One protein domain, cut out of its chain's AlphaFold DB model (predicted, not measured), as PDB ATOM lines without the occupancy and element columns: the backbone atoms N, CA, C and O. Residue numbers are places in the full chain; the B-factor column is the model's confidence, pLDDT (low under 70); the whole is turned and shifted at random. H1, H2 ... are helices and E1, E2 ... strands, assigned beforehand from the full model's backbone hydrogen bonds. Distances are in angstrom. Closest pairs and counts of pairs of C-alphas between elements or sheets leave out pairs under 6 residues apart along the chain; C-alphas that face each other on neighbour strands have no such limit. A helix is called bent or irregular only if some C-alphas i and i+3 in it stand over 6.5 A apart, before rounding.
ATOM      1  N   ALA A   6     -34.781   0.231  40.628       90.38
ATOM      2  CA  ALA A   6     -33.395   0.670  40.675       90.38
ATOM      3  C   ALA A   6     -32.873   0.938  42.094       90.38
ATOM      4  O   ALA A   6     -31.656   0.903  42.268       90.38
ATOM      5  N   ASP A   7     -33.740   1.167  43.092       89.81
ATOM      6  CA  ASP A   7     -33.329   1.492  44.469       89.81
ATOM      7  C   ASP A   7     -32.313   0.470  44.978       89.81
ATOM      8  O   ASP A   7     -31.204   0.819  45.379       89.81
ATOM      9  N   ILE A   8     -32.649  -0.818  44.875       89.31
ATOM     10  CA  ILE A   8     -31.793  -1.875  45.403       89.31
ATOM     11  C   ILE A   8     -30.471  -2.009  44.643       89.31
ATOM     12  O   ILE A   8     -29.453  -2.386  45.214       89.31
ATOM     13  N   ILE A   9     -30.466  -1.665  43.355       93.94
ATOM     14  CA  ILE A   9     -29.267  -1.699  42.517       93.94
ATOM     15  C   ILE A   9     -28.304  -0.591  42.955       93.94
ATOM     16  O   ILE A   9     -27.105  -0.838  43.096       93.94
ATOM     17  N   TYR A  10     -28.823   0.607  43.243       94.31
ATOM     18  CA  TYR A  10     -28.026   1.663  43.866       94.31
ATOM     19  C   TYR A  10     -27.554   1.268  45.264       94.31
ATOM     20  O   TYR A  10     -26.417   1.568  45.617       94.31
ATOM     21  N   PHE A  11     -28.388   0.566  46.035       92.50
ATOM     22  CA  PHE A  11     -28.038   0.130  47.386       92.50
ATOM     23  C   PHE A  11     -26.888  -0.865  47.370       92.50
ATOM     24  O   PHE A  11     -25.915  -0.661  48.090       92.50
ATOM     25  N   PHE A  12     -26.926  -1.871  46.496       93.50
ATOM     26  CA  PHE A  12     -25.801  -2.788  46.340       93.50
ATOM     27  C   PHE A  12     -24.525  -2.072  45.922       93.50
ATOM     28  O   PHE A  12     -23.478  -2.329  46.510       93.50
ATOM     29  N   ARG A  13     -24.606  -1.140  44.964       95.00
ATOM     30  CA  ARG A  13     -23.437  -0.356  44.553       95.00
ATOM     31  C   ARG A  13     -22.869   0.453  45.719       95.00
ATOM     32  O   ARG A  13     -21.669   0.405  45.937       95.00
ATOM     33  N   ALA A  14     -23.706   1.163  46.471       94.88
ATOM     34  CA  ALA A  14     -23.259   2.004  47.579       94.88
ATOM     35  C   ALA A  14     -22.698   1.194  48.758       94.88
ATOM     36  O   ALA A  14     -21.670   1.571  49.312       94.88
ATOM     37  N   ILE A  15     -23.335   0.072  49.120       94.31
ATOM     38  CA  ILE A  15     -22.840  -0.842  50.161       94.31
ATOM     39  C   ILE A  15     -21.494  -1.432  49.739       94.31
ATOM     40  O   ILE A  15     -20.545  -1.399  50.515       94.31
ATOM     41  N   TYR A  16     -21.390  -1.924  48.501       95.12
ATOM     42  CA  TYR A  16     -20.138  -2.471  47.986       95.12
ATOM     43  C   TYR A  16     -19.035  -1.409  47.958       95.12
ATOM     44  O   TYR A  16     -17.929  -1.676  48.417       95.12
ATOM     45  N   SER A  17     -19.343  -0.198  47.481       95.88
ATOM     46  CA  SER A  17     -18.406   0.927  47.484       95.88
ATOM     47  C   SER A  17     -17.906   1.244  48.890       95.88
ATOM     48  O   SER A  17     -16.701   1.316  49.099       95.88
ATOM     49  N   LYS A  18     -18.815   1.349  49.866       94.81
ATOM     50  CA  LYS A  18     -18.465   1.602  51.268       94.81
ATOM     51  C   LYS A  18     -17.571   0.504  51.846       94.81
ATOM     52  O   LYS A  18     -16.572   0.816  52.477       94.81
ATOM     53  N   ASN A  19     -17.917  -0.763  51.627       95.81
ATOM     54  CA  ASN A  19     -17.192  -1.896  52.209       95.81
ATOM     55  C   ASN A  19     -15.805  -2.120  51.589       95.81
ATOM     56  O   ASN A  19     -14.996  -2.820  52.180       95.81
ATOM     57  N   ASN A  20     -15.542  -1.555  50.408       97.00
ATOM     58  CA  ASN A  20     -14.282  -1.725  49.680       97.00
ATOM     59  C   ASN A  20     -13.527  -0.401  49.481       97.00
ATOM     60  O   ASN A  20     -12.636  -0.338  48.640       97.00
ATOM     61  N   ASN A  21     -13.907   0.667  50.193       95.38
ATOM     62  CA  ASN A  21     -13.309   2.001  50.058       95.38
ATOM     63  C   ASN A  21     -13.258   2.512  48.601       95.38
ATOM     64  O   ASN A  21     -12.298   3.152  48.178       95.38
ATOM     65  N   LEU A  22     -14.296   2.223  47.808       96.19
ATOM     66  CA  LEU A  22     -14.396   2.655  46.412       96.19
ATOM     67  C   LEU A  22     -15.270   3.907  46.283       96.19
ATOM     68  O   LEU A  22     -16.263   4.041  47.005       96.19
ATOM     69  N   PRO A  23     -15.003   4.777  45.291       95.81
ATOM     70  CA  PRO A  23     -15.840   5.940  45.051       95.81
ATOM     71  C   PRO A  23     -17.251   5.530  44.613       95.81
ATOM     72  O   PRO A  23     -17.468   4.571  43.861       95.81
ATOM     73  N   PHE A  24     -18.228   6.318  45.037       96.12
ATOM     74  CA  PHE A  24     -19.612   6.254  44.604       96.12
ATOM     75  C   PHE A  24     -20.035   7.628  44.097       96.12
ATOM     76  O   PHE A  24     -19.886   8.633  44.783       96.12
ATOM     77  N   ALA A  25     -20.644   7.666  42.918       95.50
ATOM     78  CA  ALA A  25     -21.282   8.868  42.411       95.50
ATOM     79  C   ALA A  25     -22.475   8.512  41.527       95.50
ATOM     80  O   ALA A  25     -22.495   7.442  40.898       95.50
ATOM     81  N   ILE A  26     -23.430   9.437  41.476       94.81
ATOM     82  CA  ILE A  26     -24.465   9.520  40.450       94.81
ATOM     83  C   ILE A  26     -24.481  10.917  39.839       94.81
ATOM     84  O   ILE A  26     -24.101  11.882  40.503       94.81
ATOM     85  N   ILE A  27     -24.962  11.058  38.605       92.19
ATOM     86  CA  ILE A  27     -25.294  12.378  38.064       92.19
ATOM     87  C   ILE A  27     -26.463  12.943  38.872       92.19
ATOM     88  O   ILE A  27     -27.457  12.259  39.109       92.19
ATOM     89  N   HIS A  28     -26.343  14.189  39.321       91.88
ATOM     90  CA  HIS A  28     -27.366  14.856  40.110       91.88
ATOM     91  C   HIS A  28     -28.562  15.219  39.208       91.88
ATOM     92  O   HIS A  28     -28.451  16.124  38.378       91.88
ATOM     93  N   PRO A  29     -29.737  14.584  39.373       86.31
ATOM     94  CA  PRO A  29     -30.821  14.681  38.391       86.31
ATOM     95  C   PRO A  29     -31.556  16.025  38.412       86.31
ATOM     96  O   PRO A  29     -32.198  16.381  37.431       86.31
ATOM     97  N   LEU A  30     -31.476  16.763  39.524       87.00
ATOM     98  CA  LEU A  30     -32.169  18.046  39.703       87.00
ATOM     99  C   LEU A  30     -31.336  19.280  39.317       87.00
ATOM    100  O   LEU A  30     -31.834  20.399  39.405       87.00
ATOM    101  N   LYS A  31     -30.060  19.123  38.943       86.38
ATOM    102  CA  LYS A  31     -29.181  20.265  38.644       86.38
ATOM    103  C   LYS A  31     -29.191  20.545  37.140       86.38
ATOM    104  O   LYS A  31     -29.043  19.626  36.341       86.38
ATOM    105  N   LYS A  32     -29.331  21.824  36.759       82.12
ATOM    106  CA  LYS A  32     -29.326  22.269  35.348       82.12
ATOM    107  C   LYS A  32     -28.008  21.929  34.641       82.12
ATOM    108  O   LYS A  32     -28.014  21.527  33.483       82.12
ATOM    109  N   ARG A  33     -26.880  22.079  35.345       85.06
ATOM    110  CA  ARG A  33     -25.556  21.646  34.879       85.06
ATOM    111  C   ARG A  33     -25.230  20.265  35.461       85.06
ATOM    112  O   ARG A  33     -25.496  20.046  36.649       85.06
ATOM    113  N   PRO A  34     -24.657  19.342  34.663       84.56
ATOM    114  CA  PRO A  34     -24.337  18.000  35.124       84.56
ATOM    115  C   PRO A  34     -23.278  18.074  36.225       84.56
ATOM    116  O   PRO A  34     -22.128  18.426  35.989       84.56
ATOM    117  N   THR A  35     -23.699  17.744  37.437       91.88
ATOM    118  CA  THR A  35     -22.867  17.658  38.642       91.88
ATOM    119  C   THR A  35     -23.022  16.266  39.237       91.88
ATOM    120  O   THR A  35     -23.940  15.533  38.860       91.88
ATOM    121  N   LEU A  36     -22.115  15.870  40.125       93.50
ATOM    122  CA  LEU A  36     -22.183  14.571  40.788       93.50
ATOM    123  C   LEU A  36     -22.773  14.719  42.189       93.50
ATOM    124  O   LEU A  36     -22.445  15.651  42.913       93.50
ATOM    125  N   PHE A  37     -23.617  13.767  42.570       94.75
ATOM    126  CA  PHE A  37     -23.930  13.479  43.962       94.75
ATOM    127  C   PHE A  37     -23.127  12.237  44.364       94.75
ATOM    128  O   PHE A  37     -23.322  11.164  43.783       94.75
ATOM    129  N   SER A  38     -22.190  12.385  45.300       94.75
ATOM    130  CA  SER A  38     -21.196  11.361  45.644       94.75
ATOM    131  C   SER A  38     -21.113  11.103  47.146       94.75
ATOM    132  O   SER A  38     -21.679  11.837  47.955       94.75
ATOM    133  N   ASN A  39     -20.375  10.056  47.524       91.56
ATOM    134  CA  ASN A  39     -20.046   9.766  48.924       91.56
ATOM    135  C   ASN A  39     -19.091  10.792  49.572       91.56
ATOM    136  O   ASN A  39     -18.769  10.633  50.743       91.56
ATOM    137  N   GLU A  40     -18.648  11.807  48.829       92.25
ATOM    138  CA  GLU A  40     -17.846  12.940  49.320       92.25
ATOM    139  C   GLU A  40     -18.721  14.157  49.668       92.25
ATOM    140  O   GLU A  40     -18.211  15.185  50.109       92.25
ATOM    141  N   SER A  41     -20.042  14.068  49.462       90.31
ATOM    142  CA  SER A  41     -20.955  15.149  49.832       90.31
ATOM    143  C   SER A  41     -20.929  15.412  51.342       90.31
ATOM    144  O   SER A  41     -21.060  14.484  52.145       90.31
ATOM    145  N   LYS A  42     -20.859  16.698  51.703       93.75
ATOM    146  CA  LYS A  42     -20.945  17.190  53.085       93.75
ATOM    147  C   LYS A  42     -22.385  17.353  53.588       93.75
ATOM    148  O   LYS A  42     -22.594  17.688  54.751       93.75
ATOM    149  N   ASP A  43     -23.390  17.066  52.750       92.50
ATOM    150  CA  ASP A  43     -24.822  17.255  53.061       92.50
ATOM    151  C   ASP A  43     -25.278  16.517  54.332       92.50
ATOM    152  O   ASP A  43     -26.327  16.826  54.891       92.50
ATOM    153  N   PHE A  44     -24.521  15.511  54.780       94.88
ATOM    154  CA  PHE A  44     -24.862  14.675  55.930       94.88
ATOM    155  C   PHE A  44     -23.863  14.801  57.082       94.88
ATOM    156  O   PHE A  44     -23.977  14.042  58.035       94.88
ATOM    157  N   ASP A  45     -22.885  15.704  57.024       95.19
ATOM    158  CA  ASP A  45     -21.802  15.768  58.021       95.19
ATOM    159  C   ASP A  45     -22.302  16.163  59.415       95.19
ATOM    160  O   ASP A  45     -21.738  15.732  60.413       95.19
ATOM    161  N   HIS A  46     -23.431  16.873  59.475       96.00
ATOM    162  CA  HIS A  46     -24.152  17.195  60.707       96.00
ATOM    163  C   HIS A  46     -24.833  15.981  61.371       96.00
ATOM    164  O   HIS A  46     -25.350  16.096  62.479       96.00
ATOM    165  N   LEU A  47     -24.899  14.822  60.701       96.12
ATOM    166  CA  LEU A  47     -25.531  13.616  61.239       96.12
ATOM    167  C   LEU A  47     -24.505  12.673  61.891       96.12
ATOM    168  O   LEU A  47     -23.398  12.506  61.374       96.12
ATOM    169  N   PRO A  48     -24.910  11.912  62.926       95.00
ATOM    170  CA  PRO A  48     -24.114  10.815  63.468       95.00
ATOM    171  C   PRO A  48     -23.667   9.805  62.397       95.00
ATOM    172  O   PRO A  48     -24.415   9.483  61.465       95.00
ATOM    173  N   LYS A  49     -22.461   9.236  62.551       87.38
ATOM    174  CA  LYS A  49     -21.812   8.338  61.566       87.38
ATOM    175  C   LYS A  49     -22.705   7.179  61.101       87.38
ATOM    176  O   LYS A  49     -22.716   6.835  59.917       87.38
ATOM    177  N   ASN A  50     -23.483   6.590  62.008       85.56
ATOM    178  CA  ASN A  50     -24.424   5.503  61.714       85.56
ATOM    179  C   ASN A  50     -25.641   5.957  60.879       85.56
ATOM    180  O   ASN A  50     -26.204   5.157  60.128       85.56
ATOM    181  N   LEU A  51     -26.033   7.232  60.961       92.75
ATOM    182  CA  LEU A  51     -27.159   7.806  60.222       92.75
ATOM    183  C   LEU A  51     -26.756   8.390  58.867       92.75
ATOM    184  O   LEU A  51     -27.571   8.352  57.943       92.75
ATOM    185  N   ARG A  52     -25.504   8.842  58.703       93.44
ATOM    186  CA  ARG A  52     -24.987   9.414  57.443       93.44
ATOM    187  C   ARG A  52     -25.261   8.523  56.239       93.44
ATOM    188  O   ARG A  52     -25.902   8.948  55.280       93.44
ATOM    189  N   PHE A  53     -24.866   7.252  56.321       91.81
ATOM    190  CA  PHE A  53     -25.071   6.304  55.223       91.81
ATOM    191  C   PHE A  53     -26.560   6.073  54.931       91.81
ATOM    192  O   PHE A  53     -26.979   6.073  53.777       91.81
ATOM    193  N   LYS A  54     -27.393   5.930  55.966       91.25
ATOM    194  CA  LYS A  54     -28.838   5.727  55.802       91.25
ATOM    195  C   LYS A  54     -29.506   6.930  55.128       91.25
ATOM    196  O   LYS A  54     -30.341   6.742  54.241       91.25
ATOM    197  N   SER A  55     -29.129   8.145  55.520       93.69
ATOM    198  CA  SER A  55     -29.613   9.386  54.911       93.69
ATOM    199  C   SER A  55     -29.144   9.529  53.467       93.69
ATOM    200  O   SER A  55     -29.970   9.793  52.596       93.69
ATOM    201  N   PHE A  56     -27.875   9.225  53.188       93.56
ATOM    202  CA  PHE A  56     -27.328   9.171  51.833       93.56
ATOM    203  C   PHE A  56     -28.137   8.229  50.923       93.56
ATOM    204  O   PHE A  56     -28.621   8.638  49.865       93.56
ATOM    205  N   MET A  57     -28.395   6.994  51.371       91.00
ATOM    206  CA  MET A  57     -29.197   6.019  50.620       91.00
ATOM    207  C   MET A  57     -30.642   6.476  50.403       91.00
ATOM    208  O   MET A  57     -31.199   6.313  49.313       91.00
ATOM    209  N   LYS A  58     -31.255   7.082  51.427       90.25
ATOM    210  CA  LYS A  58     -32.603   7.658  51.336       90.25
ATOM    211  C   LYS A  58     -32.648   8.776  50.295       90.25
ATOM    212  O   LYS A  58     -33.600   8.822  49.517       90.25
ATOM    213  N   THR A  59     -31.631   9.629  50.236       92.56
ATOM    214  CA  THR A  59     -31.519  10.690  49.230       92.56
ATOM    215  C   THR A  59     -31.372  10.118  47.823       92.56
ATOM    216  O   THR A  59     -32.130  10.519  46.942       92.56
ATOM    217  N   ILE A  60     -30.532   9.095  47.611       91.69
ATOM    218  CA  ILE A  60     -30.422   8.429  46.298       91.69
ATOM    219  C   ILE A  60     -31.779   7.905  45.822       91.69
ATOM    220  O   ILE A  60     -32.165   8.178  44.688       91.69
ATOM    221  N   SER A  61     -32.531   7.217  46.691       88.19
ATOM    222  CA  SER A  61     -33.851   6.663  46.333       88.19
ATOM    223  C   SER A  61     -34.892   7.727  45.956       88.19
ATOM    224  O   SER A  61     -35.868   7.433  45.274       88.19
ATOM    225  N   LYS A  62     -34.699   8.978  46.397       88.50
ATOM    226  CA  LYS A  62     -35.549  10.114  46.016       88.50
ATOM    227  C   LYS A  62     -35.103  10.762  44.707       88.50
ATOM    228  O   LYS A  62     -35.942  11.273  43.974       88.50
ATOM    229  N   LEU A  63     -33.798  10.778  44.444       89.88
ATOM    230  CA  LEU A  63     -33.216  11.446  43.285       89.88
ATOM    231  C   LEU A  63     -33.273  10.572  42.027       89.88
ATOM    232  O   LEU A  63     -33.599  11.063  40.949       89.88
ATOM    233  N   ALA A  64     -32.961   9.282  42.142       90.25
ATOM    234  CA  ALA A  64     -32.691   8.427  40.992       90.25
ATOM    235  C   ALA A  64     -33.621   7.209  40.917       90.25
ATOM    236  O   ALA A  64     -33.781   6.465  41.876       90.25
ATOM    237  N   GLY A  65     -34.165   6.956  39.721       90.31
ATOM    238  CA  GLY A  65     -34.968   5.766  39.407       90.31
ATOM    239  C   GLY A  65     -34.435   4.978  38.205       90.31
ATOM    240  O   GLY A  65     -33.357   5.264  37.677       90.31
ATOM    241  N   THR A  66     -35.209   4.008  37.707       91.81
ATOM    242  CA  THR A  66     -34.807   3.124  36.591       91.81
ATOM    243  C   THR A  66     -34.498   3.903  35.313       91.81
ATOM    244  O   THR A  66     -33.583   3.545  34.566       91.81
ATOM    245  N   PHE A  67     -35.242   4.980  35.034       90.38
ATOM    246  CA  PHE A  67     -34.943   5.823  33.874       90.38
ATOM    247  C   PHE A  67     -33.564   6.475  34.004       90.38
ATOM    248  O   PHE A  67     -32.758   6.351  33.086       90.38
ATOM    249  N   HIS A  68     -33.292   7.092  35.158       91.38
ATOM    250  CA  HIS A  68     -32.013   7.729  35.465       91.38
ATOM    251  C   HIS A  68     -30.851   6.736  35.354       91.38
ATOM    252  O   HIS A  68     -29.866   7.000  34.668       91.38
ATOM    253  N   LEU A  69     -31.023   5.541  35.932       93.25
ATOM    254  CA  LEU A  69     -30.037   4.462  35.887       93.25
ATOM    255  C   LEU A  69     -29.640   4.110  34.444       93.25
ATOM    256  O   LEU A  69     -28.456   4.040  34.114       93.25
ATOM    257  N   GLY A  70     -30.625   3.912  33.561       91.19
ATOM    258  CA  GLY A  70     -30.376   3.590  32.153       91.19
ATOM    259  C   GLY A  70     -29.850   4.769  31.330       91.19
ATOM    260  O   GLY A  70     -29.062   4.570  30.404       91.19
ATOM    261  N   ALA A  71     -30.283   5.990  31.651       88.50
ATOM    262  CA  ALA A  71     -29.946   7.187  30.893       88.50
ATOM    263  C   ALA A  71     -28.553   7.723  31.205       88.50
ATOM    264  O   ALA A  71     -27.803   7.995  30.269       88.50
ATOM    265  N   ASN A  72     -28.186   7.782  32.482       88.06
ATOM    266  CA  ASN A  72     -27.085   8.616  32.969       88.06
ATOM    267  C   ASN A  72     -25.949   7.798  33.590       88.06
ATOM    268  O   ASN A  72     -24.778   8.092  33.361       88.06
ATOM    269  N   GLU A  73     -26.283   6.683  34.235       90.75
ATOM    270  CA  GLU A  73     -25.358   5.995  35.148       90.75
ATOM    271  C   GLU A  73     -24.699   4.748  34.564       90.75
ATOM    272  O   GLU A  73     -23.744   4.206  35.120       90.75
ATOM    273  N   THR A  74     -25.241   4.249  33.457       92.94
ATOM    274  CA  THR A  74     -24.851   2.960  32.898       92.94
ATOM    275  C   THR A  74     -24.654   3.021  31.394       92.94
ATOM    276  O   THR A  74     -25.252   3.847  30.694       92.94
ATOM    277  N   TYR A  75     -23.866   2.083  30.881       90.38
ATOM    278  CA  TYR A  75     -23.584   1.909  29.463       90.38
ATOM    279  C   TYR A  75     -23.929   0.481  29.000       90.38
ATOM    280  O   TYR A  75     -23.903  -0.439  29.822       90.38
ATOM    281  N   PRO A  76     -24.305   0.277  27.723       91.75
ATOM    282  CA  PRO A  76     -24.647  -1.047  27.205       91.75
ATOM    283  C   PRO A  76     -23.406  -1.938  27.105       91.75
ATOM    284  O   PRO A  76     -22.327  -1.458  26.772       91.75
ATOM    285  N   ILE A  77     -23.567  -3.240  27.342       91.56
ATOM    286  CA  ILE A  77     -22.478  -4.230  27.256       91.56
ATOM    287  C   ILE A  77     -22.708  -5.231  26.122       91.56
ATOM    288  O   ILE A  77     -23.849  -5.541  25.786       91.56
ATOM    289  N   LYS A  78     -21.636  -5.765  25.527       91.31
ATOM    290  CA  LYS A  78     -21.752  -6.896  24.592       91.31
ATOM    291  C   LYS A  78     -22.346  -8.106  25.317       91.31
ATOM    292  O   LYS A  78     -22.026  -8.343  26.483       91.31
ATOM    293  N   ILE A  79     -23.185  -8.883  24.630       93.44
ATOM    294  CA  ILE A  79     -23.888 -10.027  25.237       93.44
ATOM    295  C   ILE A  79     -22.899 -11.052  25.809       93.44
ATOM    296  O   ILE A  79     -23.050 -11.486  26.944       93.44
ATOM    297  N   ASN A  80     -21.822 -11.364  25.090       93.06
ATOM    298  CA  ASN A  80     -20.778 -12.289  25.552       93.06
ATOM    299  C   ASN A  80     -19.896 -11.748  26.701       93.06
ATOM    300  O   ASN A  80     -18.999 -12.448  27.164       93.06
ATOM    301  N   LYS A  81     -20.112 -10.507  27.157       94.44
ATOM    302  CA  LYS A  81     -19.389  -9.879  28.279       94.44
ATOM    303  C   LYS A  81     -20.269  -9.662  29.515       94.44
ATOM    304  O   LYS A  81     -19.813  -9.013  30.464       94.44
ATOM    305  N   ILE A  82     -21.503 -10.175  29.504       95.56
ATOM    306  CA  ILE A  82     -22.407 -10.159  30.661       95.56
ATOM    307  C   ILE A  82     -21.804 -11.005  31.787       95.56
ATOM    308  O   ILE A  82     -21.375 -12.138  31.566       95.56
ATOM    309  N   ARG A  83     -21.784 -10.457  33.003       96.12
ATOM    310  CA  ARG A  83     -21.244 -11.100  34.208       96.12
ATOM    311  C   ARG A  83     -22.012 -10.672  35.472       96.12
ATOM    312  O   ARG A  83     -22.796  -9.722  35.417       96.12
ATOM    313  N   PRO A  84     -21.799 -11.341  36.622       97.12
ATOM    314  CA  PRO A  84     -22.322 -10.882  37.908       97.12
ATOM    315  C   PRO A  84     -22.004  -9.406  38.191       97.12
ATOM    316  O   PRO A  84     -20.914  -8.927  37.882       97.12
ATOM    317  N   GLY A  85     -22.967  -8.688  38.766       95.50
ATOM    318  CA  GLY A  85     -22.898  -7.244  39.016       95.50
ATOM    319  C   GLY A  85     -23.403  -6.372  37.858       95.50
ATOM    320  O   GLY A  85     -23.636  -5.180  38.057       95.50
ATOM    321  N   ASP A  86     -23.627  -6.946  36.672       96.75
ATOM    322  CA  ASP A  86     -24.284  -6.238  35.573       96.75
ATOM    323  C   ASP A  86     -25.784  -6.049  35.829       96.75
ATOM    324  O   ASP A  86     -26.396  -6.683  36.688       96.75
ATOM    325  N   ILE A  87     -26.388  -5.147  35.063       96.75
ATOM    326  CA  ILE A  87     -27.773  -4.714  35.222       96.75
ATOM    327  C   ILE A  87     -28.560  -5.079  33.973       96.75
ATOM    328  O   ILE A  87     -28.126  -4.825  32.854       96.75
ATOM    329  N   TYR A  88     -29.764  -5.598  34.157       96.12
ATOM    330  CA  TYR A  88     -30.725  -5.823  33.093       96.12
ATOM    331  C   TYR A  88     -31.902  -4.852  33.232       96.12
ATOM    332  O   TYR A  88     -32.644  -4.899  34.213       96.12
ATOM    333  N   ILE A  89     -32.063  -3.951  32.258       94.44
ATOM    334  CA  ILE A  89     -33.138  -2.950  32.226       94.44
ATOM    335  C   ILE A  89     -34.086  -3.251  31.072       94.44
ATOM    336  O   ILE A  89     -33.671  -3.300  29.915       94.44
ATOM    337  N   PHE A  90     -35.382  -3.346  31.345       91.25
ATOM    338  CA  PHE A  90     -36.400  -3.534  30.313       91.25
ATOM    339  C   PHE A  90     -37.600  -2.616  30.527       91.25
ATOM    340  O   PHE A  90     -37.740  -1.957  31.560       91.25
ATOM    341  N   GLN A  91     -38.448  -2.519  29.504       88.00
ATOM    342  CA  GLN A  91     -39.656  -1.710  29.575       88.00
ATOM    343  C   GLN A  91     -40.850  -2.403  28.930       88.00
ATOM    344  O   GLN A  91     -40.731  -3.086  27.912       88.00
ATOM    345  N   LEU A  92     -42.013  -2.144  29.502       78.38
ATOM    346  CA  LEU A  92     -43.304  -2.651  29.080       78.38
ATOM    347  C   LEU A  92     -44.164  -1.482  28.638       78.38
ATOM    348  O   LEU A  92     -44.091  -0.401  29.218       78.38
ATOM    349  N   THR A  93     -44.996  -1.719  27.634       75.62
ATOM    350  CA  THR A  93     -45.966  -0.735  27.158       75.62
ATOM    351  C   THR A  93     -47.351  -1.306  27.407       75.62
ATOM    352  O   THR A  93     -47.650  -2.397  26.919       75.62
ATOM    353  N   THR A  94     -48.186  -0.618  28.183       65.19
ATOM    354  CA  THR A  94     -49.569  -1.064  28.411       65.19
ATOM    355  C   THR A  94     -50.448  -0.731  27.201       65.19
ATOM    356  O   THR A  94     -50.320   0.346  26.614       65.19
ATOM    357  N   LYS A  95     -51.344  -1.655  26.820       54.97
ATOM    358  CA  LYS A  95     -52.150  -1.555  25.588       54.97
ATOM    359  C   LYS A  95     -53.094  -0.346  25.571       54.97
ATOM    360  O   LYS A  95     -53.174   0.324  24.553       54.97
ATOM    361  N   LYS A  96     -53.773  -0.037  26.685       54.12
ATOM    362  CA  LYS A  96     -54.821   1.004  26.710       54.12
ATOM    363  C   LYS A  96     -54.335   2.442  26.899       54.12
ATOM    364  O   LYS A  96     -55.090   3.358  26.617       54.12
ATOM    365  N   LYS A  97     -53.119   2.669  27.413       53.50
ATOM    366  CA  LYS A  97     -52.657   4.028  27.782       53.50
ATOM    367  C   LYS A  97     -51.247   4.378  27.319       53.50
ATOM    368  O   LYS A  97     -50.718   5.402  27.734       53.50
ATOM    369  N   ARG A  98     -50.594   3.502  26.544       64.56
ATOM    370  CA  ARG A  98     -49.173   3.631  26.165       64.56
ATOM    371  C   ARG A  98     -48.247   3.918  27.371       64.56
ATOM    372  O   ARG A  98     -47.141   4.423  27.190       64.56
ATOM    373  N   LYS A  99     -48.656   3.576  28.608       70.75
ATOM    374  CA  LYS A  99     -47.851   3.812  29.820       70.75
ATOM    375  C   LYS A  99     -46.614   2.928  29.735       70.75
ATOM    376  O   LYS A  99     -46.728   1.719  29.517       70.75
ATOM    377  N   ILE A 100     -45.445   3.539  29.910       78.38
ATOM    378  CA  ILE A 100     -44.161   2.839  29.900       78.38
ATOM    379  C   ILE A 100     -43.795   2.481  31.337       78.38
ATOM    380  O   ILE A 100     -43.392   3.346  32.116       78.38
ATOM    381  N   ILE A 101     -43.908   1.200  31.676       79.50
ATOM    382  CA  ILE A 101     -43.412   0.660  32.947       79.50
ATOM    383  C   ILE A 101     -41.971   0.218  32.719       79.50
ATOM    384  O   ILE A 101     -41.678  -0.477  31.746       79.50
ATOM    385  N   ARG A 102     -41.058   0.647  33.589       86.81
ATOM    386  CA  ARG A 102     -39.628   0.348  33.481       86.81
ATOM    387  C   ARG A 102     -39.217  -0.523  34.658       86.81
ATOM    388  O   ARG A 102     -39.645  -0.270  35.778       86.81
ATOM    389  N   HIS A 103     -38.388  -1.518  34.388       89.81
ATOM    390  CA  HIS A 103     -37.836  -2.409  35.398       89.81
ATOM    391  C   HIS A 103     -36.324  -2.479  35.258       89.81
ATOM    392  O   HIS A 103     -35.795  -2.435  34.145       89.81
ATOM    393  N   ALA A 104     -35.656  -2.634  36.393       93.31
ATOM    394  CA  ALA A 104     -34.234  -2.901  36.480       93.31
ATOM    395  C   ALA A 104     -34.008  -4.096  37.408       93.31
ATOM    396  O   ALA A 104     -34.698  -4.245  38.417       93.31
ATOM    397  N   MET A 105     -33.057  -4.951  37.046       94.75
ATOM    398  CA  MET A 105     -32.645  -6.108  37.833       94.75
ATOM    399  C   MET A 105     -31.121  -6.184  37.869       94.75
ATOM    400  O   MET A 105     -30.478  -6.000  36.839       94.75
ATOM    401  N   GLY A 106     -30.545  -6.469  39.033       96.12
ATOM    402  CA  GLY A 106     -29.134  -6.827  39.157       96.12
ATOM    403  C   GLY A 106     -28.923  -8.303  38.825       96.12
ATOM    404  O   GLY A 106     -29.707  -9.152  39.250       96.12
ATOM    405  N   ILE A 107     -27.874  -8.615  38.071       97.12
ATOM    406  CA  ILE A 107     -27.474  -9.985  37.739       97.12
ATOM    407  C   ILE A 107     -26.569 -10.496  38.856       97.12
ATOM    408  O   ILE A 107     -25.455 -10.011  39.036       97.12
ATOM    409  N   LYS A 108     -27.042 -11.489  39.610       96.25
ATOM    410  CA  LYS A 108     -26.276 -12.115  40.699       96.25
ATOM    411  C   LYS A 108     -25.341 -13.204  40.183       96.25
ATOM    412  O   LYS A 108     -24.220 -13.333  40.658       96.25
ATOM    413  N   LYS A 109     -25.813 -14.014  39.236       97.12
ATOM    414  CA  LYS A 109     -25.092 -15.174  38.700       97.12
ATOM    415  C   LYS A 109     -25.485 -15.397  37.246       97.12
ATOM    416  O   LYS A 109     -26.651 -15.234  36.900       97.12
ATOM    417  N   VAL A 110     -24.518 -15.787  36.420       96.88
ATOM    418  CA  VAL A 110     -24.743 -16.314  35.067       96.88
ATOM    419  C   VAL A 110     -24.387 -17.795  35.117       96.88
ATOM    420  O   VAL A 110     -23.264 -18.147  35.477       96.88
ATOM    421  N   HIS A 111     -25.351 -18.665  34.841       95.88
ATOM    422  CA  HIS A 111     -25.161 -20.114  34.904       95.88
ATOM    423  C   HIS A 111     -24.583 -20.653  33.589       95.88
ATOM    424  O   HIS A 111     -24.793 -20.039  32.543       95.88
ATOM    425  N   PRO A 112     -23.910 -21.823  33.597       94.62
ATOM    426  CA  PRO A 112     -23.336 -22.419  32.385       94.62
ATOM    427  C   PRO A 112     -24.350 -22.666  31.265       94.62
ATOM    428  O   PRO A 112     -23.993 -22.638  30.098       94.62
ATOM    429  N   ASN A 113     -25.622 -22.850  31.604       92.56
ATOM    430  CA  ASN A 113     -26.719 -23.016  30.652       92.56
ATOM    431  C   ASN A 113     -27.219 -21.691  30.034       92.56
ATOM    432  O   ASN A 113     -28.272 -21.678  29.401       92.56
ATOM    433  N   GLY A 114     -26.583 -20.551  30.323       93.38
ATOM    434  CA  GLY A 114     -26.994 -19.220  29.867       93.38
ATOM    435  C   GLY A 114     -28.216 -18.618  30.581       93.38
ATOM    436  O   GLY A 114     -28.718 -17.580  30.154       93.38
ATOM    437  N   THR A 115     -28.748 -19.256  31.634       93.94
ATOM    438  CA  THR A 115     -29.734 -18.624  32.540       93.94
ATOM    439  C   THR A 115     -29.052 -17.682  33.529       93.94
ATOM    440  O   THR A 115     -27.843 -17.759  33.758       93.94
ATOM    441  N   MET A 116     -29.836 -16.806  34.153       95.62
ATOM    442  CA  MET A 116     -29.345 -15.837  35.122       95.62
ATOM    443  C   MET A 116     -30.141 -15.862  36.418       95.62
ATOM    444  O   MET A 116     -31.350 -16.084  36.451       95.62
ATOM    445  N   ASP A 117     -29.431 -15.561  37.491       95.38
ATOM    446  CA  ASP A 117     -30.030 -15.188  38.752       95.38
ATOM    447  C   ASP A 117     -30.206 -13.670  38.807       95.38
ATOM    448  O   ASP A 117     -29.248 -12.924  38.582       95.38
ATOM    449  N   TYR A 118     -31.399 -13.214  39.175       93.69
ATOM    450  CA  TYR A 118     -31.727 -11.797  39.288       93.69
ATOM    451  C   TYR A 118     -32.049 -11.410  40.725       93.69
ATOM    452  O   TYR A 118     -32.767 -12.130  41.420       93.69
ATOM    453  N   ILE A 119     -31.580 -10.236  41.141       91.81
ATOM    454  CA  ILE A 119     -32.014  -9.572  42.367       91.81
ATOM    455  C   ILE A 119     -32.593  -8.206  42.012       91.81
ATOM    456  O   ILE A 119     -31.983  -7.443  41.263       91.81
ATOM    457  N   TYR A 120     -33.771  -7.887  42.538       88.50
ATOM    458  CA  TYR A 120     -34.415  -6.595  42.310       88.50
ATOM    459  C   TYR A 120     -35.412  -6.252  43.417       88.50
ATOM    460  O   TYR A 120     -35.809  -7.120  44.190       88.50
ATOM    461  N   SER A 121     -35.824  -4.987  43.483       84.50
ATOM    462  CA  SER A 121     -36.910  -4.520  44.344       84.50
ATOM    463  C   SER A 121     -38.185  -4.302  43.540       84.50
ATOM    464  O   SER A 121     -38.150  -4.079  42.327       84.50
ATOM    465  N   SER A 122     -39.335  -4.350  44.211       78.62
ATOM    466  CA  SER A 122     -40.615  -4.005  43.594       78.62
ATOM    467  C   SER A 122     -41.281  -2.840  44.326       78.62
ATOM    468  O   SER A 122     -41.497  -2.951  45.536       78.62
ATOM    469  N   PRO A 123     -41.702  -1.776  43.609       72.94
ATOM    470  CA  PRO A 123     -42.532  -0.715  44.180       72.94
ATOM    471  C   PRO A 123     -43.757  -1.272  44.919       72.94
ATOM    472  O   PRO A 123     -44.152  -0.749  45.956       72.94
ATOM    473  N   ARG A 124     -44.326  -2.373  44.404       74.75
ATOM    474  CA  ARG A 124     -45.461  -3.078  45.004       74.75
ATOM    475  C   ARG A 124     -45.158  -3.541  46.430       74.75
ATOM    476  O   ARG A 124     -45.939  -3.239  47.322       74.75
ATOM    477  N   ILE A 125     -44.044  -4.248  46.648       73.81
ATOM    478  CA  ILE A 125     -43.703  -4.814  47.967       73.81
ATOM    479  C   ILE A 125     -43.466  -3.694  48.981       73.81
ATOM    480  O   ILE A 125     -44.024  -3.737  50.074       73.81
ATOM    481  N   LYS A 126     -42.742  -2.642  48.583       70.81
ATOM    482  CA  LYS A 126     -42.490  -1.484  49.447       70.81
ATOM    483  C   LYS A 126     -43.790  -0.814  49.884       70.81
ATOM    484  O   LYS A 126     -43.965  -0.524  51.062       70.81
ATOM    485  N   ILE A 127     -44.732  -0.610  48.960       70.94
ATOM    486  CA  ILE A 127     -46.023   0.003  49.296       70.94
ATOM    487  C   ILE A 127     -46.865  -0.929  50.177       70.94
ATOM    488  O   ILE A 127     -47.479  -0.460  51.130       70.94
ATOM    489  N   ILE A 128     -46.859  -2.240  49.927       73.06
ATOM    490  CA  ILE A 128     -47.516  -3.218  50.811       73.06
ATOM    491  C   ILE A 128     -46.931  -3.143  52.228       73.06
ATOM    492  O   ILE A 128     -47.684  -3.110  53.201       73.06
ATOM    493  N   ASN A 129     -45.607  -3.053  52.351       73.31
ATOM    494  CA  ASN A 129     -44.916  -2.906  53.629       73.31
ATOM    495  C   ASN A 129     -45.234  -1.575  54.332       73.31
ATOM    496  O   ASN A 129     -45.361  -1.564  55.554       73.31
ATOM    497  N   GLU A 130     -45.381  -0.471  53.590       71.50
ATOM    498  CA  GLU A 130     -45.818   0.828  54.130       71.50
ATOM    499  C   GLU A 130     -47.276   0.787  54.618       71.50
ATOM    500  O   GLU A 130     -47.598   1.366  55.653       71.50
ATOM    501  N   LEU A 131     -48.157   0.081  53.902       67.94
ATOM    502  CA  LEU A 131     -49.576  -0.061  54.250       67.94
ATOM    503  C   LEU A 131     -49.827  -1.099  55.359       67.94
ATOM    504  O   LEU A 131     -50.913  -1.144  55.945       67.94
ATOM    505  N   SER A 132     -48.850  -1.952  55.661       65.31
ATOM    506  CA  SER A 132     -48.947  -2.915  56.755       65.31
ATOM    507  C   SER A 132     -48.688  -2.231  58.100       65.31
ATOM    508  O   SER A 132     -47.547  -1.948  58.461       65.31
ATOM    509  N   LYS A 133     -49.751  -2.008  58.888       58.62
ATOM    510  CA  LYS A 133     -49.656  -1.458  60.256       58.62
ATOM    511  C   LYS A 133     -48.851  -2.351  61.222       58.62
ATOM    512  O   LYS A 133     -48.305  -1.851  62.198       58.62
ATOM    513  N   LYS A 134     -48.746  -3.662  60.962       54.97
ATOM    514  CA  LYS A 134     -47.999  -4.608  61.811       54.97
ATOM    515  C   LYS A 134     -46.544  -4.725  61.334       54.97
ATOM    516  O   LYS A 134     -46.286  -5.241  60.247       54.97
ATOM    517  N   LYS A 135     -45.588  -4.283  62.168       50.69
ATOM    518  CA  LYS A 135     -44.131  -4.390  61.918       50.69
ATOM    519  C   LYS A 135     -43.644  -5.844  61.765       50.69
ATOM    520  O   LYS A 135     -42.617  -6.055  61.131       50.69
ATOM    521  N   THR A 136     -44.382  -6.822  62.294       46.09
ATOM    522  CA  THR A 136     -44.000  -8.242  62.399       46.09
ATOM    523  C   THR A 136     -44.103  -9.054  61.101       46.09
ATOM    524  O   THR A 136     -43.586 -10.162  61.045       46.09
ATOM    525  N   HIS A 137     -44.716  -8.520  60.037       49.84
ATOM    526  CA  HIS A 137     -44.877  -9.223  58.750       49.84
ATOM    527  C   HIS A 137     -44.264  -8.478  57.559       49.84
ATOM    528  O   HIS A 137     -44.707  -8.654  56.423       49.84
ATOM    529  N   LYS A 138     -43.269  -7.611  57.789       57.28
ATOM    530  CA  LYS A 138     -42.591  -6.921  56.685       57.28
ATOM    531  C   LYS A 138     -41.873  -7.945  55.809       57.28
ATOM    532  O   LYS A 138     -40.876  -8.531  56.225       57.28
ATOM    533  N   LYS A 139     -42.382  -8.160  54.592       62.34
ATOM    534  CA  LYS A 139     -41.673  -8.948  53.578       62.34
ATOM    535  C   LYS A 139     -40.395  -8.198  53.215       62.34
ATOM    536  O   LYS A 139     -40.380  -6.970  53.201       62.34
ATOM    537  N   SER A 140     -39.327  -8.917  52.895       67.25
ATOM    538  CA  SER A 140     -38.148  -8.261  52.335       67.25
ATOM    539  C   SER A 140     -38.524  -7.569  51.022       67.25
ATOM    540  O   SER A 140     -39.149  -8.183  50.156       67.25
ATOM    541  N   ASP A 141     -38.128  -6.305  50.854       73.12
ATOM    542  CA  ASP A 141     -38.293  -5.579  49.584       73.12
ATOM    543  C   ASP A 141     -37.435  -6.194  48.458       73.12
ATOM    544  O   ASP A 141     -37.607  -5.850  47.286       73.12
ATOM    545  N   LEU A 142     -36.516  -7.102  48.809       80.50
ATOM    546  CA  LEU A 142     -35.654  -7.853  47.906       80.50
ATOM    547  C   LEU A 142     -36.354  -9.091  47.350       80.50
ATOM    548  O   LEU A 142     -36.727 -10.009  48.077       80.50
ATOM    549  N   ILE A 143     -36.410  -9.165  46.026       84.00
ATOM    550  CA  ILE A 143     -36.830 -10.345  45.281       84.00
ATOM    551  C   ILE A 143     -35.590 -10.989  44.673       84.00
ATOM    552  O   ILE A 143     -34.836 -10.337  43.949       84.00
ATOM    553  N   TYR A 144     -35.421 -12.286  44.918       88.81
ATOM    554  CA  TYR A 144     -34.386 -13.106  44.303       88.81
ATOM    555  C   TYR A 144     -35.022 -14.162  43.401       88.81
ATOM    556  O   TYR A 144     -35.853 -14.952  43.845       88.81
ATOM    557  N   LYS A 145     -34.635 -14.174  42.125       86.88
ATOM    558  CA  LYS A 145     -35.090 -15.161  41.140       86.88
ATOM    559  C   LYS A 145     -33.909 -15.964  40.629       86.88
ATOM    560  O   LYS A 145     -32.940 -15.375  40.161       86.88
ATOM    561  N   LYS A 146     -34.008 -17.290  40.705       89.62
ATOM    562  CA  LYS A 146     -32.955 -18.212  40.268       89.62
ATOM    563  C   LYS A 146     -33.187 -18.697  38.840       89.62
ATOM    564  O   LYS A 146     -34.337 -18.919  38.459       89.62
ATOM    565  N   MET A 147     -32.095 -18.892  38.101       87.06
ATOM    566  CA  MET A 147     -32.042 -19.586  36.804       87.06
ATOM    567  C   MET A 147     -33.133 -19.158  35.804       87.06
ATOM    568  O   MET A 147     -33.710 -19.979  35.089       87.06
ATOM    569  N   GLN A 148     -33.410 -17.858  35.742       87.38
ATOM    570  CA  GLN A 148     -34.388 -17.286  34.826       87.38
ATOM    571  C   GLN A 148     -33.757 -16.993  33.466       87.38
ATOM    572  O   GLN A 148     -32.601 -16.579  33.363       87.38
ATOM    573  N   ASP A 149     -34.547 -17.171  32.413       88.12
ATOM    574  CA  ASP A 149     -34.199 -16.668  31.087       88.12
ATOM    575  C   ASP A 149     -34.557 -15.174  30.986       88.12
ATOM    576  O   ASP A 149     -35.511 -14.723  31.633       88.12
ATOM    577  N   PRO A 150     -33.821 -14.381  30.184       87.44
ATOM    578  CA  PRO A 150     -34.181 -12.991  29.947       87.44
ATOM    579  C   PRO A 150     -35.567 -12.916  29.297       87.44
ATOM    580  O   PRO A 150     -35.879 -13.652  28.362       87.44
ATOM    581  N   LEU A 151     -36.416 -12.027  29.814       81.50
ATOM    582  CA  LEU A 151     -37.840 -12.018  29.472       81.50
ATOM    583  C   LEU A 151     -38.187 -11.083  28.309       81.50
ATOM    584  O   LEU A 151     -39.162 -11.345  27.607       81.50
ATOM    585  N   PHE A 152     -37.418 -10.008  28.118       90.19
ATOM    586  CA  PHE A 152     -37.749  -8.906  27.211       90.19
ATOM    587  C   PHE A 152     -36.550  -8.417  26.408       90.19
ATOM    588  O   PHE A 152     -35.442  -8.254  26.931       90.19
ATOM    589  N   ALA A 153     -36.782  -8.100  25.142       91.62
ATOM    590  CA  ALA A 153     -35.762  -7.463  24.331       91.62
ATOM    591  C   ALA A 153     -35.674  -5.950  24.634       91.62
ATOM    592  O   ALA A 153     -36.670  -5.315  25.009       91.62
ATOM    593  N   PRO A 154     -34.487  -5.333  24.505       91.25
ATOM    594  CA  PRO A 154     -34.334  -3.894  24.667       91.25
ATOM    595  C   PRO A 154     -35.106  -3.146  23.577       91.25
ATOM    596  O   PRO A 154     -34.875  -3.336  22.390       91.25
ATOM    597  N   LYS A 155     -35.996  -2.237  23.987       87.81
ATOM    598  CA  LYS A 155     -36.779  -1.415  23.046       87.81
ATOM    599  C   LYS A 155     -36.059  -0.149  22.566       87.81
ATOM    600  O   LYS A 155     -36.529   0.501  21.641       87.81
ATOM    601  N   ASN A 156     -34.987   0.265  23.243       86.69
ATOM    602  CA  ASN A 156     -34.194   1.450  22.907       86.69
ATOM    603  C   ASN A 156     -32.823   1.419  23.602       86.69
ATOM    604  O   ASN A 156     -32.578   0.591  24.482       86.69
ATOM    605  N   LYS A 157     -31.982   2.411  23.276       84.56
ATOM    606  CA  LYS A 157     -30.593   2.546  23.745       84.56
ATOM    607  C   LYS A 157     -30.389   2.627  25.261       84.56
ATOM    608  O   LYS A 157     -29.273   2.431  25.742       84.56
ATOM    609  N   LEU A 158     -31.441   2.927  26.017       87.62
ATOM    610  CA  LEU A 158     -31.415   3.081  27.475       87.62
ATOM    611  C   LEU A 158     -31.808   1.782  28.204       87.62
ATOM    612  O   LEU A 158     -32.005   1.792  29.421       87.62
ATOM    613  N   ARG A 159     -32.011   0.687  27.463       91.62
ATOM    614  CA  ARG A 159     -32.445  -0.630  27.955       91.62
ATOM    615  C   ARG A 159     -31.424  -1.706  27.578       91.62
ATOM    616  O   ARG A 159     -30.422  -1.408  26.931       91.62
ATOM    617  N   GLY A 160     -31.690  -2.936  28.000       93.88
ATOM    618  CA  GLY A 160     -30.850  -4.106  27.774       93.88
ATOM    619  C   GLY A 160     -29.934  -4.402  28.953       93.88
ATOM    620  O   GLY A 160     -30.190  -3.978  30.080       93.88
ATOM    621  N   PHE A 161     -28.871  -5.141  28.672       95.38
ATOM    622  CA  PHE A 161     -27.794  -5.447  29.600       95.38
ATOM    623  C   PHE A 161     -26.821  -4.277  29.671       95.38
ATOM    624  O   PHE A 161     -26.411  -3.733  28.639       95.38
ATOM    625  N   ARG A 162     -26.468  -3.862  30.884       94.31
ATOM    626  CA  ARG A 162     -25.723  -2.634  31.144       94.31
ATOM    627  C   ARG A 162     -24.760  -2.794  32.310       94.31
ATOM    628  O   ARG A 162     -24.960  -3.641  33.174       94.31
ATOM    629  N   ARG A 163     -23.763  -1.920  32.364       94.38
ATOM    630  CA  ARG A 163     -22.795  -1.823  33.461       94.38
ATOM    631  C   ARG A 163     -22.678  -0.379  33.931       94.38
ATOM    632  O   ARG A 163     -22.884   0.543  33.140       94.38
ATOM    633  N   PHE A 164     -22.383  -0.185  35.212       93.88
ATOM    634  CA  PHE A 164     -22.139   1.143  35.773       93.88
ATOM    635  C   PHE A 164     -20.938   1.822  35.122       93.88
ATOM    636  O   PHE A 164     -19.900   1.199  34.905       93.88
ATOM    637  N   ILE A 165     -21.076   3.118  34.852       91.94
ATOM    638  CA  ILE A 165     -19.955   3.988  34.503       91.94
ATOM    639  C   ILE A 165     -19.149   4.240  35.783       91.94
ATOM    640  O   ILE A 165     -19.719   4.487  36.846       91.94
ATOM    641  N   TRP A 166     -17.822   4.172  35.699       91.75
ATOM    642  CA  TRP A 166     -16.969   4.502  36.841       91.75
ATOM    643  C   TRP A 166     -17.107   5.994  37.202       91.75
ATOM    644  O   TRP A 166     -17.123   6.806  36.273       91.75
ATOM    645  N   PRO A 167     -17.169   6.390  38.493       92.56
ATOM    646  CA  PRO A 167     -17.416   7.780  38.906       92.56
ATOM    647  C   PRO A 167     -16.591   8.834  38.155       92.56
ATOM    648  O   PRO A 167     -17.159   9.770  37.592       92.56
ATOM    649  N   ARG A 168     -15.274   8.623  38.009       90.31
ATOM    650  CA  ARG A 168     -14.356   9.557  37.319       90.31
ATOM    651  C   ARG A 168     -14.672   9.789  35.829       90.31
ATOM    652  O   ARG A 168     -14.148  10.714  35.214       90.31
ATOM    653  N   HIS A 169     -15.499   8.932  35.225       89.81
ATOM    654  CA  HIS A 169     -15.893   9.007  33.814       89.81
ATOM    655  C   HIS A 169     -17.320   9.539  33.608       89.81
ATOM    656  O   HIS A 169     -17.698   9.803  32.468       89.81
ATOM    657  N   MET A 170     -18.118   9.719  34.668       87.44
ATOM    658  CA  MET A 170     -19.544  10.059  34.543       87.44
ATOM    659  C   MET A 170     -19.791  11.389  33.823       87.44
ATOM    660  O   MET A 170     -20.630  11.448  32.926       87.44
ATOM    661  N   LEU A 171     -19.010  12.428  34.132       86.50
ATOM    662  CA  LEU A 171     -19.112  13.732  33.462       86.50
ATOM    663  C   LEU A 171     -18.422  13.763  32.083       86.50
ATOM    664  O   LEU A 171     -18.706  14.629  31.263       86.50
ATOM    665  N   LYS A 172     -17.557  12.784  31.781       81.62
ATOM    666  CA  LYS A 172     -16.793  12.683  30.518       81.62
ATOM    667  C   LYS A 172     -17.489  11.814  29.462       81.62
ATOM    668  O   LYS A 172     -16.883  11.442  28.460       81.62
ATOM    669  N   ARG A 173     -18.770  11.492  29.654       65.62
ATOM    670  CA  ARG A 173     -19.498  10.459  28.899       65.62
ATOM    671  C   ARG A 173     -19.493  10.634  27.374       65.62
ATOM    672  O   ARG A 173     -19.476   9.632  26.667       65.62
ATOM    673  N   ARG A 174     -19.460  11.868  26.850       58.78
ATOM    674  CA  ARG A 174     -19.359  12.125  25.396       58.78
ATOM    675  C   ARG A 174     -18.051  11.600  24.778       58.78
ATOM    676  O   ARG A 174     -18.054  11.255  23.604       58.78
ATOM    677  N   LYS A 175     -16.975  11.473  25.566       53.28
ATOM    678  CA  LYS A 175     -15.663  10.967  25.121       53.28
ATOM    679  C   LYS A 175     -15.551   9.429  25.143       53.28
ATOM    680  O   LYS A 175     -14.589   8.886  24.619       53.28
ATOM    681  N   MET A 176     -16.529   8.702  25.700       59.44
ATOM    682  CA  MET A 176     -16.579   7.228  25.658       59.44
ATOM    683  C   MET A 176     -17.223   6.742  24.339       59.44
ATOM    684  O   MET A 176     -18.296   6.140  24.360       59.44
ATOM    685  N   SER A 177     -16.658   7.070  23.176       53.38
ATOM    686  CA  SER A 177     -17.434   7.075  21.919       53.38
ATOM    687  C   SER A 177     -17.430   5.774  21.100       53.38
ATOM    688  O   SER A 177     -18.432   5.504  20.443       53.38
ATOM    689  N   ILE A 178     -16.395   4.924  21.145       46.34
ATOM    690  CA  ILE A 178     -16.272   3.836  20.145       46.34
ATOM    691  C   ILE A 178     -16.828   2.487  20.648       46.34
ATOM    692  O   ILE A 178     -17.824   1.996  20.121       46.34
ATOM    693  N   SER A 179     -16.311   1.928  21.749       56.00
ATOM    694  CA  SER A 179     -16.741   0.603  22.263       56.00
ATOM    695  C   SER A 179     -18.216   0.539  22.730       56.00
ATOM    696  O   SER A 179     -18.862  -0.518  22.726       56.00
ATOM    697  N   LEU A 180     -18.789   1.688  23.114       63.66
ATOM    698  CA  LEU A 180     -20.186   1.791  23.550       63.66
ATOM    699  C   LEU A 180     -21.186   1.740  22.388       63.66
ATOM    700  O   LEU A 180     -22.315   1.275  22.581       63.66
ATOM    701  N   LYS A 181     -20.780   2.198  21.197       62.59
ATOM    702  CA  LYS A 181     -21.629   2.223  19.999       62.59
ATOM    703  C   LYS A 181     -21.913   0.799  19.518       62.59
ATOM    704  O   LYS A 181     -23.074   0.463  19.294       62.59
ATOM    705  N   ASP A 182     -20.900  -0.064  19.507       63.03
ATOM    706  CA  ASP A 182     -21.033  -1.472  19.102       63.03
ATOM    707  C   ASP A 182     -21.931  -2.272  20.045       63.03
ATOM    708  O   ASP A 182     -22.784  -3.046  19.615       63.03
ATOM    709  N   SER A 183     -21.771  -2.062  21.353       71.75
ATOM    710  CA  SER A 183     -22.571  -2.749  22.372       71.75
ATOM    711  C   SER A 183     -24.046  -2.337  22.307       71.75
ATOM    712  O   SER A 183     -24.942  -3.159  22.505       71.75
ATOM    713  N   TRP A 184     -24.317  -1.065  21.999       70.62
ATOM    714  CA  TRP A 184     -25.670  -0.590  21.717       70.62
ATOM    715  C   TRP A 184     -26.247  -1.230  20.450       70.62
ATOM    716  O   TRP A 184     -27.384  -1.718  20.481       70.62
ATOM    717  N   LEU A 185     -25.466  -1.233  19.365       65.38
ATOM    718  CA  LEU A 185     -25.849  -1.785  18.068       65.38
ATOM    719  C   LEU A 185     -26.233  -3.264  18.211       65.38
ATOM    720  O   LEU A 185     -27.320  -3.667  17.801       65.38
ATOM    721  N   GLN A 186     -25.402  -4.046  18.900       73.25
ATOM    722  CA  GLN A 186     -25.668  -5.461  19.169       73.25
ATOM    723  C   GLN A 186     -26.953  -5.706  19.960       73.25
ATOM    724  O   GLN A 186     -27.574  -6.748  19.816       73.25
ATOM    725  N   GLN A 187     -27.364  -4.790  20.831       87.56
ATOM    726  CA  GLN A 187     -28.530  -5.034  21.671       87.56
ATOM    727  C   GLN A 187     -29.811  -4.478  21.057       87.56
ATOM    728  O   GLN A 187     -30.725  -5.227  20.732       87.56
ATOM    729  N   SER A 188     -29.896  -3.155  20.914       82.69
ATOM    730  CA  SER A 188     -31.149  -2.499  20.523       82.69
ATOM    731  C   SER A 188     -31.446  -2.656  19.035       82.69
ATOM    732  O   SER A 188     -32.595  -2.906  18.687       82.69
ATOM    733  N   LYS A 189     -30.433  -2.546  18.163       84.12
ATOM    734  CA  LYS A 189     -30.642  -2.677  16.712       84.12
ATOM    735  C   LYS A 189     -30.960  -4.126  16.343       84.12
ATOM    736  O   LYS A 189     -31.939  -4.361  15.646       84.12
ATOM    737  N   MET A 190     -30.223  -5.104  16.882       89.06
ATOM    738  CA  MET A 190     -30.552  -6.524  16.670       89.06
ATOM    739  C   MET A 190     -31.939  -6.885  17.207       89.06
ATOM    740  O   MET A 190     -32.687  -7.575  16.527       89.06
ATOM    741  N   ALA A 191     -32.321  -6.394  18.390       91.38
ATOM    742  CA  ALA A 191     -33.665  -6.610  18.924       91.38
ATOM    743  C   ALA A 191     -34.771  -6.046  18.020       91.38
ATOM    744  O   ALA A 191     -35.817  -6.676  17.879       91.38
ATOM    745  N   GLN A 192     -34.545  -4.879  17.412       89.00
ATOM    746  CA  GLN A 192     -35.487  -4.267  16.473       89.00
ATOM    747  C   GLN A 192     -35.579  -5.046  15.157       89.00
ATOM    748  O   GLN A 192     -36.684  -5.302  14.696       89.00
ATOM    749  N   ILE A 193     -34.444  -5.465  14.586       90.62
ATOM    750  CA  ILE A 193     -34.398  -6.184  13.300       90.62
ATOM    751  C   ILE A 193     -34.917  -7.620  13.446       90.62
ATOM    752  O   ILE A 193     -35.689  -8.100  12.624       90.62
ATOM    753  N   TRP A 194     -34.484  -8.339  14.482       92.81
ATOM    754  CA  TRP A 194     -34.798  -9.761  14.641       92.81
ATOM    755  C   TRP A 194     -36.117 -10.015  15.372       92.81
ATOM    756  O   TRP A 194     -36.660 -11.119  15.297       92.81
ATOM    757  N   GLY A 195     -36.618  -9.022  16.102       91.56
ATOM    758  CA  GLY A 195     -37.723  -9.192  17.034       91.56
ATOM    759  C   GLY A 195     -37.301  -9.858  18.348       91.56
ATOM    760  O   GLY A 195     -36.201 -10.399  18.502       91.56
ATOM    761  N   GLU A 196     -38.209  -9.813  19.327       90.19
ATOM    762  CA  GLU A 196     -37.922 -10.208  20.709       90.19
ATOM    763  C   GLU A 196     -37.504 -11.678  20.843       90.19
ATOM    764  O   GLU A 196     -36.492 -11.966  21.478       90.19
ATOM    765  N   ASP A 197     -38.229 -12.608  20.222       88.75
ATOM    766  CA  ASP A 197     -37.978 -14.041  20.402       88.75
ATOM    767  C   ASP A 197     -36.619 -14.474  19.836       88.75
ATOM    768  O   ASP A 197     -35.864 -15.195  20.498       88.75
ATOM    769  N   LYS A 198     -36.267 -14.001  18.632       92.12
ATOM    770  CA  LYS A 198     -34.962 -14.290  18.016       92.12
ATOM    771  C   LYS A 198     -33.825 -13.658  18.820       92.12
ATOM    772  O   LYS A 198     -32.819 -14.323  19.065       92.12
ATOM    773  N   PHE A 199     -33.999 -12.420  19.291       93.69
ATOM    774  CA  PHE A 199     -33.010 -11.754  20.139       93.69
ATOM    775  C   PHE A 199     -32.776 -12.503  21.454       93.69
ATOM    776  O   PHE A 199     -31.633 -12.774  21.816       93.69
ATOM    777  N   LEU A 200     -33.836 -12.898  22.164       92.81
ATOM    778  CA  LEU A 200     -33.701 -13.630  23.426       92.81
ATOM    779  C   LEU A 200     -33.059 -15.009  23.221       92.81
ATOM    780  O   LEU A 200     -32.237 -15.424  24.040       92.81
ATOM    781  N   LYS A 201     -33.352 -15.688  22.102       91.44
ATOM    782  CA  LYS A 201     -32.662 -16.929  21.713       91.44
ATOM    783  C   LYS A 201     -31.169 -16.693  21.467       91.44
ATOM    784  O   LYS A 201     -30.356 -17.499  21.915       91.44
ATOM    785  N   TYR A 202     -30.802 -15.598  20.798       93.94
ATOM    786  CA  TYR A 202     -29.405 -15.209  20.598       93.94
ATOM    787  C   TYR A 202     -28.692 -14.934  21.926       93.94
ATOM    788  O   TYR A 202     -27.603 -15.462  22.150       93.94
ATOM    789  N   VAL A 203     -29.322 -14.181  22.837       94.81
ATOM    790  CA  VAL A 203     -28.770 -13.920  24.176       94.81
ATOM    791  C   VAL A 203     -28.509 -15.224  24.911       94.81
ATOM    792  O   VAL A 203     -27.402 -15.449  25.389       94.81
ATOM    793  N   LYS A 204     -29.512 -16.105  24.945       92.94
ATOM    794  CA  LYS A 204     -29.402 -17.414  25.581       92.94
ATOM    795  C   LYS A 204     -28.240 -18.216  25.003       92.94
ATOM    796  O   LYS A 204     -27.366 -18.617  25.758       92.94
ATOM    797  N   LYS A 205     -28.199 -18.384  23.675       93.88
ATOM    798  CA  LYS A 205     -27.142 -19.131  22.974       93.88
ATOM    799  C   LYS A 205     -25.753 -18.569  23.278       93.88
ATOM    800  O   LYS A 205     -24.841 -19.332  23.544       93.88
ATOM    801  N   THR A 206     -25.612 -17.246  23.272       95.19
ATOM    802  CA  THR A 206     -24.326 -16.566  23.499       95.19
ATOM    803  C   THR A 206     -23.812 -16.744  24.930       95.19
ATOM    804  O   THR A 206     -22.605 -16.747  25.151       95.19
ATOM    805  N   LEU A 207     -24.711 -16.865  25.912       95.62
ATOM    806  CA  LEU A 207     -24.350 -17.050  27.321       95.62
ATOM    807  C   LEU A 207     -24.187 -18.519  27.724       95.62
ATOM    808  O   LEU A 207     -23.627 -18.795  28.787       95.62
ATOM    809  N   THR A 208     -24.681 -19.456  26.916       95.50
ATOM    810  CA  THR A 208     -24.527 -20.889  27.165       95.50
ATOM    811  C   THR A 208     -23.076 -21.309  26.948       95.50
ATOM    812  O   THR A 208     -22.544 -21.211  25.849       95.50
TER     813      THR A 208
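AT A GLANCE: This is residues 6 to 208 of the 367 residues of an uncharacterized protein of Halobacteriovoraceae bacterium (UniProt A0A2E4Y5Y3). A strongly twisted sheet of six strands curls round the short helix H3, with H1 on the same face; H2 packs on H1, and the small hairpin E1 and E2 packs through E1 on H3. H5 grazes the sheet by E3 and E8 and makes a corner with H6, while residues 131 to 136, where H4 ends, stick out. The printed part has 203 residues, with six named helices and eight named strands in the order H1 E1 E2 H2 H3 E3 E4 E5 E6 H4 E7 E8 H5 H6. The larger sheet, in order E3 E8 E4 E5 E6 E7, is antiparallel and the class is mixed, helices and strands. The whole is compact, with a radius of gyration of the C-alphas of 17.9 A and spans of 54 by 46 by 39 A.

HOW THE PARTS SIT: Begin with the sheet: E3, residues 74 to 76, E8, 160 to 164, E4, 87 to 93, E5, 100 to 110, E6, 116 to 121, and E7, 142 to 148. Within hydrogen-bond range you find N 75 and O 163 at 2.9 A, N 162 and O 87 at 2.7 A, N 88 and O 105 at 2.8 A, N 106 and O 119 at 2.8 A, and N 118 and O 145 at 2.8 A. E4, E5 and E6 form a meander, each strand the antiparallel neighbour of the one before; E5 bends by 59 degrees at residue 107. The sheet curls round H3, residues 66 to 73; the closest C-alphas of H3 and E8 are those of Glu 73 and Phe 164, 5.9 A. H1, residues 7 to 19, lies on the same face as H3, which gives two layers, helices on one face of a sheet; its closest C-alphas to E6 are those of Ile 8 and Ser 121, 5.9 A. H2, residues 49 to 63, touches H1 with residues 57 to 61 alone, closest at the C-alphas of Ser 61 and Asp 7, 5.5 A; they run opposite ways at a shallow tilt of 33 degrees, only just short of steep. E1, residues 25 to 27, and E2, residues 36 to 38, form an antiparallel hairpin, with N 26 and O 37 at 2.9 A, and the closest C-alphas of E1 and H3 are those of Ile 26 and Glu 73, 6.4 A. H5, residues 179 to 194, only grazes the sheet; its closest C-alpha to E3 is Ser 183, 5.5 A from that of Pro 76. H6, residues 196 to 207, and H5 only just touch, only at the corner, with 3 pairs of C-alphas within 8 A, the closest Ala 191 and Phe 199 at 5.3 A. H4, residues 123 to 131, is not on the sheet and touches no helix. Every O i to N i+4 pair is within hydrogen-bond range in H1, H3, H4 and H6, against 9 of 11 in H2 and 10 of 12 in H5.

IN THESE COORDINATES: Find C-alpha 7 at (-33.329, 1.492, 44.469); from there H1 runs 18.2 A. H2 spans 21.8 A and is only just irregular, with C-alphas 50 and 53 6.6 A apart. E4 spans 20.3 A, and E5, the longest strand, runs 27.8 A from C-alpha 100 at (-44.161, 2.839, 29.900). H5 spans 22.2 A, and H6 ends at C-alpha 207, (-24.350, -17.050, 27.321).

THE WHOLE: The two C-alphas farthest apart, those of His 46 and Trp 194, are 54.4 A apart, and the printed part has no cut. The links E7 to E8 and E8 to H5 are long. Look for pLDDT under 70 at residues 94 to 98, 131 to 140, 173 to 182 and 185; the mean of the printed part is 85.9.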